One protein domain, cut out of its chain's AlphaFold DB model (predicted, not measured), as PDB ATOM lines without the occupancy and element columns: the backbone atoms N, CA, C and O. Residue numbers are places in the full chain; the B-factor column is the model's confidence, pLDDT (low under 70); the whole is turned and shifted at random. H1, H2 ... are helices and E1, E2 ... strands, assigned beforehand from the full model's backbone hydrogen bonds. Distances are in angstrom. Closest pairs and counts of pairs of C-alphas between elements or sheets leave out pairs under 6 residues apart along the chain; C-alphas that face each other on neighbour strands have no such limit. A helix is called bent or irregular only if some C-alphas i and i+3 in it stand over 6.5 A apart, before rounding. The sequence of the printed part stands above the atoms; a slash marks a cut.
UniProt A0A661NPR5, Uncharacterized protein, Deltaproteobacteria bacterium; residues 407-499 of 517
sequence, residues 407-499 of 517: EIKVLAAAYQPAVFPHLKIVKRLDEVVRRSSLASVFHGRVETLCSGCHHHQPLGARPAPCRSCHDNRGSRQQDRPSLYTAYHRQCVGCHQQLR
ATOM      1  N   GLU A 407     125.132 196.625 135.170       94.00
ATOM      2  CA  GLU A 407     125.034 195.221 134.779       94.00
ATOM      3  C   GLU A 407     123.973 195.050 133.684       94.00
ATOM      4  O   GLU A 407     122.786 195.316 133.890       94.00
ATOM      5  N   ILE A 408     124.392 194.622 132.493       93.31
ATOM      6  CA  ILE A 408     123.512 194.470 131.329       93.31
ATOM      7  C   ILE A 408     123.024 193.018 131.269       93.31
ATOM      8  O   ILE A 408     123.651 192.158 130.656       93.31
ATOM      9  N   LYS A 409     121.882 192.753 131.918       93.44
ATOM     10  CA  LYS A 409     121.272 191.408 132.025       93.44
ATOM     11  C   LYS A 409     120.305 191.055 130.898       93.44
ATOM     12  O   LYS A 409     120.022 189.890 130.674       93.44
ATOM     13  N   VAL A 410     119.785 192.058 130.190       89.75
ATOM     14  CA  VAL A 410     118.656 191.905 129.246       89.75
ATOM     15  C   VAL A 410     118.959 191.005 128.037       89.75
ATOM     16  O   VAL A 410     118.039 190.578 127.352       89.75
ATOM     17  N   LEU A 411     120.236 190.712 127.781       87.00
ATOM     18  CA  LEU A 411     120.693 189.815 126.715       87.00
ATOM     19  C   LEU A 411     121.405 188.560 127.247       87.00
ATOM     20  O   LEU A 411     122.011 187.836 126.460       87.00
ATOM     21  N   ALA A 412     121.388 188.326 128.564       88.44
ATOM     22  CA  ALA A 412     122.053 187.174 129.157       88.44
ATOM     23  C   ALA A 412     121.360 185.881 128.700       88.44
ATOM     24  O   ALA A 412     120.160 185.703 128.897       88.44
ATOM     25  N   ALA A 413     122.133 185.019 128.046       86.12
ATOM     26  CA  ALA A 413     121.708 183.725 127.521       86.12
ATOM     27  C   ALA A 413     122.949 182.827 127.403       86.12
ATOM     28  O   ALA A 413     123.418 182.294 128.400       86.12
ATOM     29  N   ALA A 414     123.573 182.757 126.221       84.62
ATOM     30  CA  ALA A 414     124.826 182.018 126.007       84.62
ATOM     31  C   ALA A 414     126.039 182.596 126.773       84.62
ATOM     32  O   ALA A 414     127.068 181.936 126.918       84.62
ATOM     33  N   TYR A 415     125.927 183.832 127.259       90.50
ATOM     34  CA  TYR A 415     126.933 184.528 128.056       90.50
ATOM     35  C   TYR A 415     126.296 185.089 129.329       90.50
ATOM     36  O   TYR A 415     125.107 185.424 129.350       90.50
ATOM     37  N   GLN A 416     127.114 185.225 130.372       92.19
ATOM     38  CA  GLN A 416     126.781 185.935 131.604       92.19
ATOM     39  C   GLN A 416     126.491 187.424 131.324       92.19
ATOM     40  O   GLN A 416     126.966 187.962 130.316       92.19
ATOM     41  N   PRO A 417     125.756 188.123 132.212       94.19
ATOM     42  CA  PRO A 417     125.560 189.564 132.105       94.19
ATOM     43  C   PRO A 417     126.876 190.333 131.940       94.19
ATOM     44  O   PRO A 417     127.865 190.062 132.624       94.19
ATOM     45  N   ALA A 418     126.884 191.328 131.052       94.56
ATOM     46  CA  ALA A 418     128.052 192.183 130.875       94.56
ATOM     47  C   ALA A 418     128.147 193.198 132.024       94.56
ATOM     48  O   ALA A 418     127.188 193.928 132.295       94.56
ATOM     49  N   VAL A 419     129.312 193.281 132.674       93.56
ATOM     50  CA  VAL A 419     129.585 194.268 133.730       93.56
ATOM     51  C   VAL A 419     130.270 195.479 133.105       93.56
ATOM     52  O   VAL A 419     131.463 195.459 132.812       93.56
ATOM     53  N   PHE A 420     129.511 196.550 132.895       94.94
ATOM     54  CA  PHE A 420     129.981 197.763 132.236       94.94
ATOM     55  C   PHE A 420     130.540 198.776 133.254       94.94
ATOM     56  O   PHE A 420     129.780 199.265 134.097       94.94
ATOM     57  N   PRO A 421     131.839 199.139 133.198       95.25
ATOM     58  CA  PRO A 421     132.460 200.087 134.127       95.25
ATOM     59  C   PRO A 421     132.139 201.544 133.739       95.25
ATOM     60  O   PRO A 421     133.007 202.297 133.290       95.25
ATOM     61  N   HIS A 422     130.871 201.924 133.901       95.38
ATOM     62  CA  HIS A 422     130.284 203.174 133.419       95.38
ATOM     63  C   HIS A 422     131.071 204.428 133.840       95.38
ATOM     64  O   HIS A 422     131.577 205.149 132.979       95.38
ATOM     65  N   LEU A 423     131.261 204.661 135.144       93.88
ATOM     66  CA  LEU A 423     131.939 205.870 135.634       93.88
ATOM     67  C   LEU A 423     133.396 205.962 135.165       93.88
ATOM     68  O   LEU A 423     133.876 207.050 134.854       93.88
ATOM     69  N   LYS A 424     134.105 204.828 135.090       95.38
ATOM     70  CA  LYS A 424     135.501 204.787 134.624       95.38
ATOM     71  C   LYS A 424     135.611 205.265 133.176       95.38
ATOM     72  O   LYS A 424     136.513 206.034 132.853       95.38
ATOM     73  N   ILE A 425     134.688 204.826 132.320       95.06
ATOM     74  CA  ILE A 425     134.648 205.226 130.911       95.06
ATOM     75  C   ILE A 425     134.270 206.703 130.789       95.06
ATOM     76  O   ILE A 425     134.960 207.440 130.090       95.06
ATOM     77  N   VAL A 426     133.243 207.165 131.513       94.00
ATOM     78  CA  VAL A 426     132.826 208.578 131.482       94.00
ATOM     79  C   VAL A 426     133.956 209.505 131.932       94.00
ATOM     80  O   VAL A 426     134.246 210.467 131.227       94.00
ATOM     81  N   LYS A 427     134.656 209.192 133.033       93.69
ATOM     82  CA  LYS A 427     135.822 209.968 133.495       93.69
ATOM     83  C   LYS A 427     136.903 210.067 132.421       93.69
ATOM     84  O   LYS A 427     137.402 211.154 132.147       93.69
ATOM     85  N   ARG A 428     137.224 208.949 131.761       94.62
ATOM     86  CA  ARG A 428     138.221 208.947 130.687       94.62
ATOM     87  C   ARG A 428     137.799 209.820 129.502       94.62
ATOM     88  O   ARG A 428     138.635 210.523 128.942       94.62
ATOM     89  N   LEU A 429     136.531 209.769 129.103       93.75
ATOM     90  CA  LEU A 429     136.025 210.575 127.990       93.75
ATOM     91  C   LEU A 429     135.946 212.069 128.346       93.75
ATOM     92  O   LEU A 429     136.295 212.909 127.520       93.75
ATOM     93  N   ASP A 430     135.559 212.404 129.576       92.75
ATOM     94  CA  ASP A 430     135.559 213.777 130.091       92.75
ATOM     95  C   ASP A 430     136.976 214.378 130.097       92.75
ATOM     96  O   ASP A 430     137.183 215.478 129.584       92.75
ATOM     97  N   GLU A 431     137.985 213.622 130.547       92.81
ATOM     98  CA  GLU A 431     139.395 214.027 130.450       92.81
ATOM     99  C   GLU A 431     139.822 214.334 129.007       92.81
ATOM    100  O   GLU A 431     140.540 215.306 128.766       92.81
ATOM    101  N   VAL A 432     139.406 213.503 128.044       92.31
ATOM    102  CA  VAL A 432     139.705 213.704 126.618       92.31
ATOM    103  C   VAL A 432     139.066 214.996 126.112       92.31
ATOM    104  O   VAL A 432     139.748 215.799 125.471       92.31
ATOM    105  N   VAL A 433     137.788 215.232 126.428       91.44
ATOM    106  CA  VAL A 433     137.073 216.455 126.032       91.44
ATOM    107  C   VAL A 433     137.754 217.692 126.613       91.44
ATOM    108  O   VAL A 433     138.044 218.629 125.868       91.44
ATOM    109  N   ARG A 434     138.100 217.681 127.905       90.06
ATOM    110  CA  ARG A 434     138.713 218.833 128.591       90.06
ATOM    111  C   ARG A 434     140.078 219.231 128.032       90.06
ATOM    112  O   ARG A 434     140.434 220.406 128.086       90.06
ATOM    113  N   ARG A 435     140.832 218.291 127.453       90.44
ATOM    114  CA  ARG A 435     142.127 218.569 126.800       90.44
ATOM    115  C   ARG A 435     141.990 219.332 125.481       90.44
ATOM    116  O   ARG A 435     142.981 219.865 124.985       90.44
ATOM    117  N   SER A 436     140.792 219.394 124.900       90.06
ATOM    118  CA  SER A 436     140.533 220.083 123.639       90.06
ATOM    119  C   SER A 436     139.691 221.332 123.864       90.06
ATOM    120  O   SER A 436     138.518 221.261 124.219       90.06
ATOM    121  N   SER A 437     140.253 222.505 123.560       88.00
ATOM    122  CA  SER A 437     139.492 223.761 123.600       88.00
ATOM    123  C   SER A 437     138.285 223.742 122.658       88.00
ATOM    124  O   SER A 437     137.283 224.389 122.938       88.00
ATOM    125  N   LEU A 438     138.377 223.016 121.536       89.75
ATOM    126  CA  LEU A 438     137.259 222.858 120.609       89.75
ATOM    127  C   LEU A 438     136.151 222.016 121.250       89.75
ATOM    128  O   LEU A 438     134.994 222.431 121.258       89.75
ATOM    129  N   ALA A 439     136.507 220.859 121.813       90.62
ATOM    130  CA  ALA A 439     135.532 219.963 122.417       90.62
ATOM    131  C   ALA A 439     134.869 220.610 123.639       90.62
ATOM    132  O   ALA A 439     133.644 220.624 123.700       90.62
ATOM    133  N   SER A 440     135.641 221.220 124.542       87.12
ATOM    134  CA  SER A 440     135.114 221.904 125.731       87.12
ATOM    135  C   SER A 440     134.043 222.943 125.394       87.12
ATOM    136  O   SER A 440     133.008 222.992 126.049       87.12
ATOM    137  N   VAL A 441     134.253 223.731 124.336       85.81
ATOM    138  CA  VAL A 441     133.283 224.740 123.890       85.81
ATOM    139  C   VAL A 441     132.043 224.093 123.293       85.81
ATOM    140  O   VAL A 441     130.931 224.410 123.695       85.81
ATOM    141  N   PHE A 442     132.216 223.212 122.305       88.44
ATOM    142  CA  PHE A 442     131.078 222.698 121.540       88.44
ATOM    143  C   PHE A 442     130.246 221.676 122.315       88.44
ATOM    144  O   PHE A 442     129.071 221.505 122.002       88.44
ATOM    145  N   HIS A 443     130.818 221.032 123.336       87.88
ATOM    146  CA  HIS A 443     130.034 220.246 124.279       87.88
ATOM    147  C   HIS A 443     129.281 221.168 125.243       87.88
ATOM    148  O   HIS A 443     128.095 220.934 125.474       87.88
ATOM    149  N   GLY A 444     129.942 222.207 125.779       79.75
ATOM    150  CA  GLY A 444     129.374 223.278 126.618       79.75
ATOM    151  C   GLY A 444     128.809 222.836 127.975       79.75
ATOM    152  O   GLY A 444     128.698 223.637 128.896       79.75
ATOM    153  N   ARG A 445     128.460 221.556 128.108       82.06
ATOM    154  CA  ARG A 445     127.873 220.914 129.276       82.06
ATOM    155  C   ARG A 445     128.136 219.407 129.233       82.06
ATOM    156  O   ARG A 445     128.338 218.835 128.158       82.06
ATOM    157  N   VAL A 446     128.121 218.763 130.396       84.81
ATOM    158  CA  VAL A 446     128.412 217.325 130.530       84.81
ATOM    159  C   VAL A 446     127.342 216.470 129.845       84.81
ATOM    160  O   VAL A 446     127.652 215.427 129.280       84.81
ATOM    161  N   GLU A 447     126.090 216.919 129.796       86.44
ATOM    162  CA  GLU A 447     124.991 216.153 129.199       86.44
ATOM    163  C   GLU A 447     125.207 215.896 127.698       86.44
ATOM    164  O   GLU A 447     124.805 214.853 127.177       86.44
ATOM    165  N   THR A 448     125.893 216.809 127.001       87.44
ATOM    166  CA  THR A 448     126.266 216.623 125.591       87.44
ATOM    167  C   THR A 448     127.217 215.439 125.428       87.44
ATOM    168  O   THR A 448     127.067 214.667 124.483       87.44
ATOM    169  N   LEU A 449     128.148 215.234 126.367       89.44
ATOM    170  CA  LEU A 449     129.020 214.057 126.379       89.44
ATOM    171  C   LEU A 449     128.198 212.769 126.535       89.44
ATOM    172  O   LEU A 449     128.395 211.814 125.781       89.44
ATOM    173  N   CYS A 450     127.234 212.760 127.462       89.62
ATOM    174  CA  CYS A 450     126.356 211.611 127.700       89.62
ATOM    175  C   CYS A 450     125.571 211.217 126.439       89.62
ATOM    176  O   CYS A 450     125.410 210.025 126.158       89.62
ATOM    177  N   SER A 451     125.154 212.205 125.637       89.31
ATOM    178  CA  SER A 451     124.422 211.987 124.382       89.31
ATOM    179  C   SER A 451     125.199 211.197 123.319       89.31
ATOM    180  O   SER A 451     124.590 210.647 122.404       89.31
ATOM    181  N   GLY A 452     126.525 211.065 123.455       90.44
ATOM    182  CA  GLY A 452     127.342 210.239 122.560       90.44
ATOM    183  C   GLY A 452     127.008 208.742 122.629       90.44
ATOM    184  O   GLY A 452     127.213 208.018 121.653       90.44
ATOM    185  N   CYS A 453     126.464 208.281 123.761       92.25
ATOM    186  CA  CYS A 453     125.898 206.936 123.916       92.25
ATOM    187  C   CYS A 453     124.379 206.983 124.122       92.25
ATOM    188  O   CYS A 453     123.646 206.214 123.504       92.25
ATOM    189  N   HIS A 454     123.896 207.912 124.946       91.88
ATOM    190  CA  HIS A 454     122.473 208.144 125.205       91.88
ATOM    191  C   HIS A 454     121.859 209.075 124.150       91.88
ATOM    192  O   HIS A 454     121.380 210.167 124.446       91.88
ATOM    193  N   HIS A 455     121.939 208.658 122.890       89.19
ATOM    194  CA  HIS A 455     121.520 209.449 121.736       89.19
ATOM    195  C   HIS A 455     119.994 209.495 121.532       89.19
ATOM    196  O   HIS A 455     119.254 208.668 122.060       89.19
ATOM    197  N   HIS A 456     119.535 210.462 120.728       86.62
ATOM    198  CA  HIS A 456     118.119 210.689 120.385       86.62
ATOM    199  C   HIS A 456     117.190 210.923 121.590       86.62
ATOM    200  O   HIS A 456     115.994 210.647 121.515       86.62
ATOM    201  N   GLN A 457     117.730 211.463 122.684       84.88
ATOM    202  CA  GLN A 457     116.967 211.868 123.865       84.88
ATOM    203  C   GLN A 457     117.236 213.341 124.210       84.88
ATOM    204  O   GLN A 457     118.302 213.859 123.861       84.88
ATOM    205  N   PRO A 458     116.294 214.035 124.879       85.06
ATOM    206  CA  PRO A 458     116.523 215.395 125.357       85.06
ATOM    207  C   PRO A 458     117.731 215.472 126.301       85.06
ATOM    208  O   PRO A 458     117.883 214.645 127.201       85.06
ATOM    209  N   LEU A 459     118.582 216.484 126.118       82.50
ATOM    210  CA  LEU A 459     119.718 216.733 127.011       82.50
ATOM    211  C   LEU A 459     119.222 217.079 128.425       82.50
ATOM    212  O   LEU A 459     118.274 217.846 128.574       82.50
ATOM    213  N   GLY A 460     119.882 216.542 129.454       77.50
ATOM    214  CA  GLY A 460     119.539 216.781 130.864       77.50
ATOM    215  C   GLY A 460     118.434 215.891 131.428       77.50
ATOM    216  O   GLY A 460     118.230 215.886 132.638       77.50
ATOM    217  N   ALA A 461     117.759 215.094 130.597       82.19
ATOM    218  CA  ALA A 461     116.858 214.057 131.083       82.19
ATOM    219  C   ALA A 461     117.644 212.818 131.538       82.19
ATOM    220  O   ALA A 461     118.686 212.480 130.968       82.19
ATOM    221  N   ARG A 462     117.116 212.093 132.535       84.31
ATOM    222  CA  ARG A 462     117.639 210.772 132.902       84.31
ATOM    223  C   ARG A 462     117.510 209.837 131.690       84.31
ATOM    224  O   ARG A 462     116.383 209.628 131.236       84.31
ATOM    225  N   PRO A 463     118.611 209.255 131.179       88.75
ATOM    226  CA  PRO A 463     118.536 208.438 129.978       88.75
ATOM    227  C   PRO A 463     117.654 207.201 130.155       88.75
ATOM    228  O   PRO A 463     117.783 206.462 131.136       88.75
ATOM    229  N   ALA A 464     116.792 206.944 129.176       90.88
ATOM    230  CA  ALA A 464     116.031 205.707 129.090       90.88
ATOM    231  C   ALA A 464     116.958 204.522 128.750       90.88
ATOM    232  O   ALA A 464     117.992 204.695 128.092       90.88
ATOM    233  N   PRO A 465     116.609 203.291 129.165       91.56
ATOM    234  CA  PRO A 465     117.380 202.111 128.796       91.56
ATOM    235  C   PRO A 465     117.280 201.853 127.288       91.56
ATOM    236  O   PRO A 465     116.209 201.997 126.713       91.56
ATOM    237  N   CYS A 466     118.349 201.355 126.657       93.38
ATOM    238  CA  CYS A 466     118.408 201.125 125.203       93.38
ATOM    239  C   CYS A 466     117.197 200.351 124.653       93.38
ATOM    240  O   CYS A 466     116.697 200.658 123.573       93.38
ATOM    241  N   ARG A 467     116.689 199.378 125.425       93.00
ATOM    242  CA  ARG A 467     115.524 198.548 125.081       93.00
ATOM    243  C   ARG A 467     114.209 199.315 124.906       93.00
ATOM    244  O   ARG A 467     113.283 198.764 124.328       93.00
ATOM    245  N   SER A 468     114.105 200.555 125.397       92.19
ATOM    246  CA  SER A 468     112.909 201.385 125.187       92.19
ATOM    247  C   SER A 468     112.701 201.723 123.713       92.19
ATOM    248  O   SER A 468     111.586 202.013 123.296       92.19
ATOM    249  N   CYS A 469     113.780 201.699 122.928       90.94
ATOM    250  CA  CYS A 469     113.747 201.963 121.496       90.94
ATOM    251  C   CYS A 469     114.306 200.785 120.691       90.94
ATOM    252  O   CYS A 469     113.809 200.508 119.611       90.94
ATOM    253  N   HIS A 470     115.306 200.060 121.185       93.56
ATOM    254  CA  HIS A 470     115.876 198.908 120.490       93.56
ATOM    255  C   HIS A 470     115.193 197.608 120.921       93.56
ATOM    256  O   HIS A 470     115.484 197.071 121.986       93.56
ATOM    257  N   ASP A 471     114.307 197.092 120.072       89.50
ATOM    258  CA  ASP A 471     113.682 195.778 120.237       89.50
ATOM    259  C   ASP A 471     114.585 194.634 119.720       89.50
ATOM    260  O   ASP A 471     115.693 194.856 119.227       89.50
ATOM    261  N   ASN A 472     114.134 193.382 119.825       86.38
ATOM    262  CA  ASN A 472     114.932 192.218 119.419       86.38
ATOM    263  C   ASN A 472     115.063 192.042 117.896       86.38
ATOM    264  O   ASN A 472     115.992 191.373 117.444       86.38
ATOM    265  N   ARG A 473     114.168 192.629 117.095       85.75
ATOM    266  CA  ARG A 473     114.147 192.479 115.630       85.75
ATOM    267  C   ARG A 473     114.922 193.600 114.933       85.75
ATOM    268  O   ARG A 473     115.572 193.362 113.917       85.75
ATOM    269  N   GLY A 474     114.906 194.800 115.506       85.81
ATOM    270  CA  GLY A 474     115.339 196.027 114.851       85.81
ATOM    271  C   GLY A 474     114.357 196.484 113.765       85.81
ATOM    272  O   GLY A 474     113.429 195.780 113.378       85.81
ATOM    273  N   SER A 475     114.588 197.682 113.237       84.19
ATOM    274  CA  SER A 475     113.847 198.274 112.129       84.19
ATOM    275  C   SER A 475     114.816 198.868 111.111       84.19
ATOM    276  O   SER A 475     115.484 199.867 111.377       84.19
ATOM    277  N   ARG A 476     114.878 198.267 109.915       73.94
ATOM    278  CA  ARG A 476     115.694 198.788 108.803       73.94
ATOM    279  C   ARG A 476     115.176 200.130 108.283       73.94
ATOM    280  O   ARG A 476     115.977 200.975 107.915       73.94
ATOM    281  N   GLN A 477     113.857 200.334 108.287       77.12
ATOM    282  CA  GLN A 477     113.236 201.579 107.815       77.12
ATOM    283  C   GLN A 477     113.590 202.787 108.695       77.12
ATOM    284  O   GLN A 477     113.646 203.903 108.197       77.12
ATOM    285  N   GLN A 478     113.855 202.566 109.985       76.50
ATOM    286  CA  GLN A 478     114.207 203.621 110.946       76.50
ATOM    287  C   GLN A 478     115.717 203.667 111.253       76.50
ATOM    288  O   GLN A 478     116.108 204.314 112.219       76.50
ATOM    289  N   ASP A 479     116.548 202.934 110.493       82.00
ATOM    290  CA  ASP A 479     117.980 202.701 110.780       82.00
ATOM    291  C   ASP A 479     118.255 202.346 112.261       82.00
ATOM    292  O   ASP A 479     119.225 202.768 112.896       82.00
ATOM    293  N   ARG A 480     117.347 201.554 112.844       89.75
ATOM    294  CA  ARG A 480     117.340 201.205 114.263       89.75
ATOM    295  C   ARG A 480     117.719 199.734 114.427       89.75
ATOM    296  O   ARG A 480     116.877 198.869 114.197       89.75
ATOM    297  N   PRO A 481     118.963 199.398 114.810       93.06
ATOM    298  CA  PRO A 481     119.374 198.005 114.979       93.06
ATOM    299  C   PRO A 481     118.613 197.298 116.111       93.06
ATOM    300  O   PRO A 481     118.078 197.957 117.006       93.06
ATOM    301  N   SER A 482     118.619 195.959 116.099       94.62
ATOM    302  CA  SER A 482     118.148 195.158 117.238       94.62
ATOM    303  C   SER A 482     118.953 195.457 118.503       94.62
ATOM    304  O   SER A 482     120.082 195.925 118.402       94.62
ATOM    305  N   LEU A 483     118.432 195.141 119.690       95.00
ATOM    306  CA  LEU A 483     119.113 195.390 120.966       95.00
ATOM    307  C   LEU A 483     120.508 194.751 121.029       95.00
ATOM    308  O   LEU A 483     121.477 195.415 121.395       95.00
ATOM    309  N   TYR A 484     120.626 193.493 120.591       93.19
ATOM    310  CA  TYR A 484     121.909 192.798 120.451       93.19
ATOM    311  C   TYR A 484     122.882 193.579 119.566       93.19
ATOM    312  O   TYR A 484     124.032 193.825 119.942       93.19
ATOM    313  N   THR A 485     122.409 193.996 118.391       94.25
ATOM    314  CA  THR A 485     123.228 194.744 117.441       94.25
ATOM    315  C   THR A 485     123.551 196.132 117.986       94.25
ATOM    316  O   THR A 485     124.670 196.582 117.812       94.25
ATOM    317  N   ALA A 486     122.635 196.806 118.680       94.56
ATOM    318  CA  ALA A 486     122.838 198.137 119.239       94.56
ATOM    319  C   ALA A 486     124.006 198.154 120.235       94.56
ATOM    320  O   ALA A 486     124.925 198.959 120.063       94.56
ATOM    321  N   TYR A 487     124.033 197.217 121.193       95.38
ATOM    322  CA  TYR A 487     125.151 197.083 122.133       95.38
ATOM    323  C   TYR A 487     126.464 196.764 121.415       95.38
ATOM    324  O   TYR A 487     127.437 197.500 121.573       95.38
ATOM    325  N   HIS A 488     126.500 195.729 120.568       94.44
ATOM    326  CA  HIS A 488     127.735 195.347 119.874       94.44
ATOM    327  C   HIS A 488     128.249 196.449 118.957       94.44
ATOM    328  O   HIS A 488     129.430 196.791 119.005       94.44
ATOM    329  N   ARG A 489     127.361 197.060 118.163       92.81
ATOM    330  CA  ARG A 489     127.705 198.196 117.313       92.81
ATOM    331  C   ARG A 489     128.297 199.268 118.223       92.81
ATOM    332  O   ARG A 489     129.392 199.719 117.925       92.81
ATOM    333  N   GLN A 490     127.608 199.744 119.262       94.06
ATOM    334  CA  GLN A 490     128.071 200.880 120.077       94.06
ATOM    335  C   GLN A 490     129.396 200.590 120.800       94.06
ATOM    336  O   GLN A 490     130.357 201.338 120.623       94.06
ATOM    337  N   CYS A 491     129.474 199.495 121.557       94.50
ATOM    338  CA  CYS A 491     130.634 199.152 122.380       94.50
ATOM    339  C   CYS A 491     131.855 198.800 121.520       94.50
ATOM    340  O   CYS A 491     132.885 199.473 121.587       94.50
ATOM    341  N   VAL A 492     131.725 197.784 120.658       94.94
ATOM    342  CA  VAL A 492     132.844 197.299 119.834       94.94
ATOM    343  C   VAL A 492     133.249 198.355 118.814       94.94
ATOM    344  O   VAL A 492     134.434 198.549 118.569       94.94
ATOM    345  N   GLY A 493     132.285 199.091 118.256       93.88
ATOM    346  CA  GLY A 493     132.574 200.163 117.312       93.88
ATOM    347  C   GLY A 493     133.411 201.284 117.921       93.88
ATOM    348  O   GLY A 493     134.397 201.684 117.310       93.88
ATOM    349  N   CYS A 494     133.060 201.763 119.120       95.00
ATOM    350  CA  CYS A 494     133.866 202.758 119.829       95.00
ATOM    351  C   CYS A 494     135.294 202.239 120.047       95.00
ATOM    352  O   CYS A 494     136.263 202.892 119.661       95.00
ATOM    353  N   HIS A 495     135.436 201.015 120.555       95.19
ATOM    354  CA  HIS A 495     136.748 200.422 120.786       95.19
ATOM    355  C   HIS A 495     137.573 200.259 119.500       95.19
ATOM    356  O   HIS A 495     138.770 200.528 119.506       95.19
ATOM    357  N   GLN A 496     136.950 199.873 118.382       93.75
ATOM    358  CA  GLN A 496     137.612 199.789 117.077       93.75
ATOM    359  C   GLN A 496     138.119 201.157 116.606       93.75
ATOM    360  O   GLN A 496     139.257 201.259 116.150       93.75
ATOM    361  N   GLN A 497     137.313 202.214 116.754       93.75
ATOM    362  CA  GLN A 497     137.737 203.576 116.409       93.75
ATOM    363  C   GLN A 497     138.901 204.056 117.276       93.75
ATOM    364  O   GLN A 497     139.824 204.699 116.774       93.75
ATOM    365  N   LEU A 498     138.880 203.692 118.558       93.88
ATOM    366  CA  LEU A 498     139.938 203.989 119.524       93.88
ATOM    367  C   LEU A 498     141.121 203.011 119.456       93.88
ATOM    368  O   LEU A 498     142.090 203.169 120.191       93.88
ATOM    369  N   ARG A 499     141.066 202.011 118.564       94.06
ATOM    370  CA  ARG A 499     142.088 200.964 118.393       94.06
ATOM    371  C   ARG A 499     142.406 200.205 119.687       94.06
ATOM    372  O   ARG A 499     143.537 199.770 119.899       94.06
TER     373      ARG A 499
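Overview. This is residues 407 to 499 of the 517 residues of an uncharacterized protein of Deltaproteobacteria bacterium (UniProt A0A661NPR5). The printed part makes an open, irregular loop: E1 and H1 follow each other along one long side, the short helices H2 and H3 turn the backbone at the far end, and a long stretch with no named element, residues 451 to 482, runs back to H4, a separate helix with no other helix touching it. The contacts between helices are few, and the loop is loosely built. The printed part has 93 residues, with one named strand and four named helices in the order E1, H1, H2, H3, H4; the class is mostly helix, though under half of the residues, 43 of 93, are in named elements. The whole is only just compact, close to loose, with a radius of gyration of the C-alphas of 14.8 A, and it spans 42 by 29 by 25 A.

Along the chain. From Glu 407 the backbone leads to the strand E1, residues 418 to 420, which begins at C-alpha 418 at (128.052, 192.183, 130.875). H1 is residues 422 to 434 and measures 18.4 A from first to last C-alpha. H2 is residues 437 to 443, 10.1 A long, and starts at C-alpha 437 at (139.492, 223.761, 123.600). H3 is the five residues 446 to 450. H4, the longest helix, is residues 483 to 497, measures 20.8 A and ends at C-alpha 497 at (137.737, 203.576, 116.409).

Arrangement. E1 pairs with no named strand, but residues 407 to 408 pair antiparallel with residues 418 to 419 of E1. E1 and H1 meet only through their link. H1 and H2 only just touch, with 3 pairs of C-alphas within 8 A, and touch only at the corner by their link; residues 433 to 434 alone of H1 take part, and the closest C-alphas are those of Val 433 and Ala 439, 5.3 A apart. The lines of H1 and H2 stand at a steep tilt of 53 degrees, opposite ways. H1 and H3 only just touch, with 3 pairs within 8 A, through residues 429 to 430 alone of H1; their closest C-alphas are those of Asp 430 and Leu 449, 7.5 A apart. H2 and H3 are close but not clearly touching, with the C-alphas of His 443 and Leu 449 closest at 6.6 A. H4 is apart from E1, H1, H2 and H3. In H1, H2, H3 and H4 every O i to N i+4 pair is within hydrogen-bond range.

Size, cuts and confidence. The two C-alphas farthest apart are those of Ala 414 and Ser 437, at 44.3 A. The printed part has no cut. The links E1 to H1, H1 to H2 and H2 to H3 are tight, and the link H3 to H4, 32 residues, is long. The mean pLDDT of the printed part is 90.1, and no printed residue is under 70.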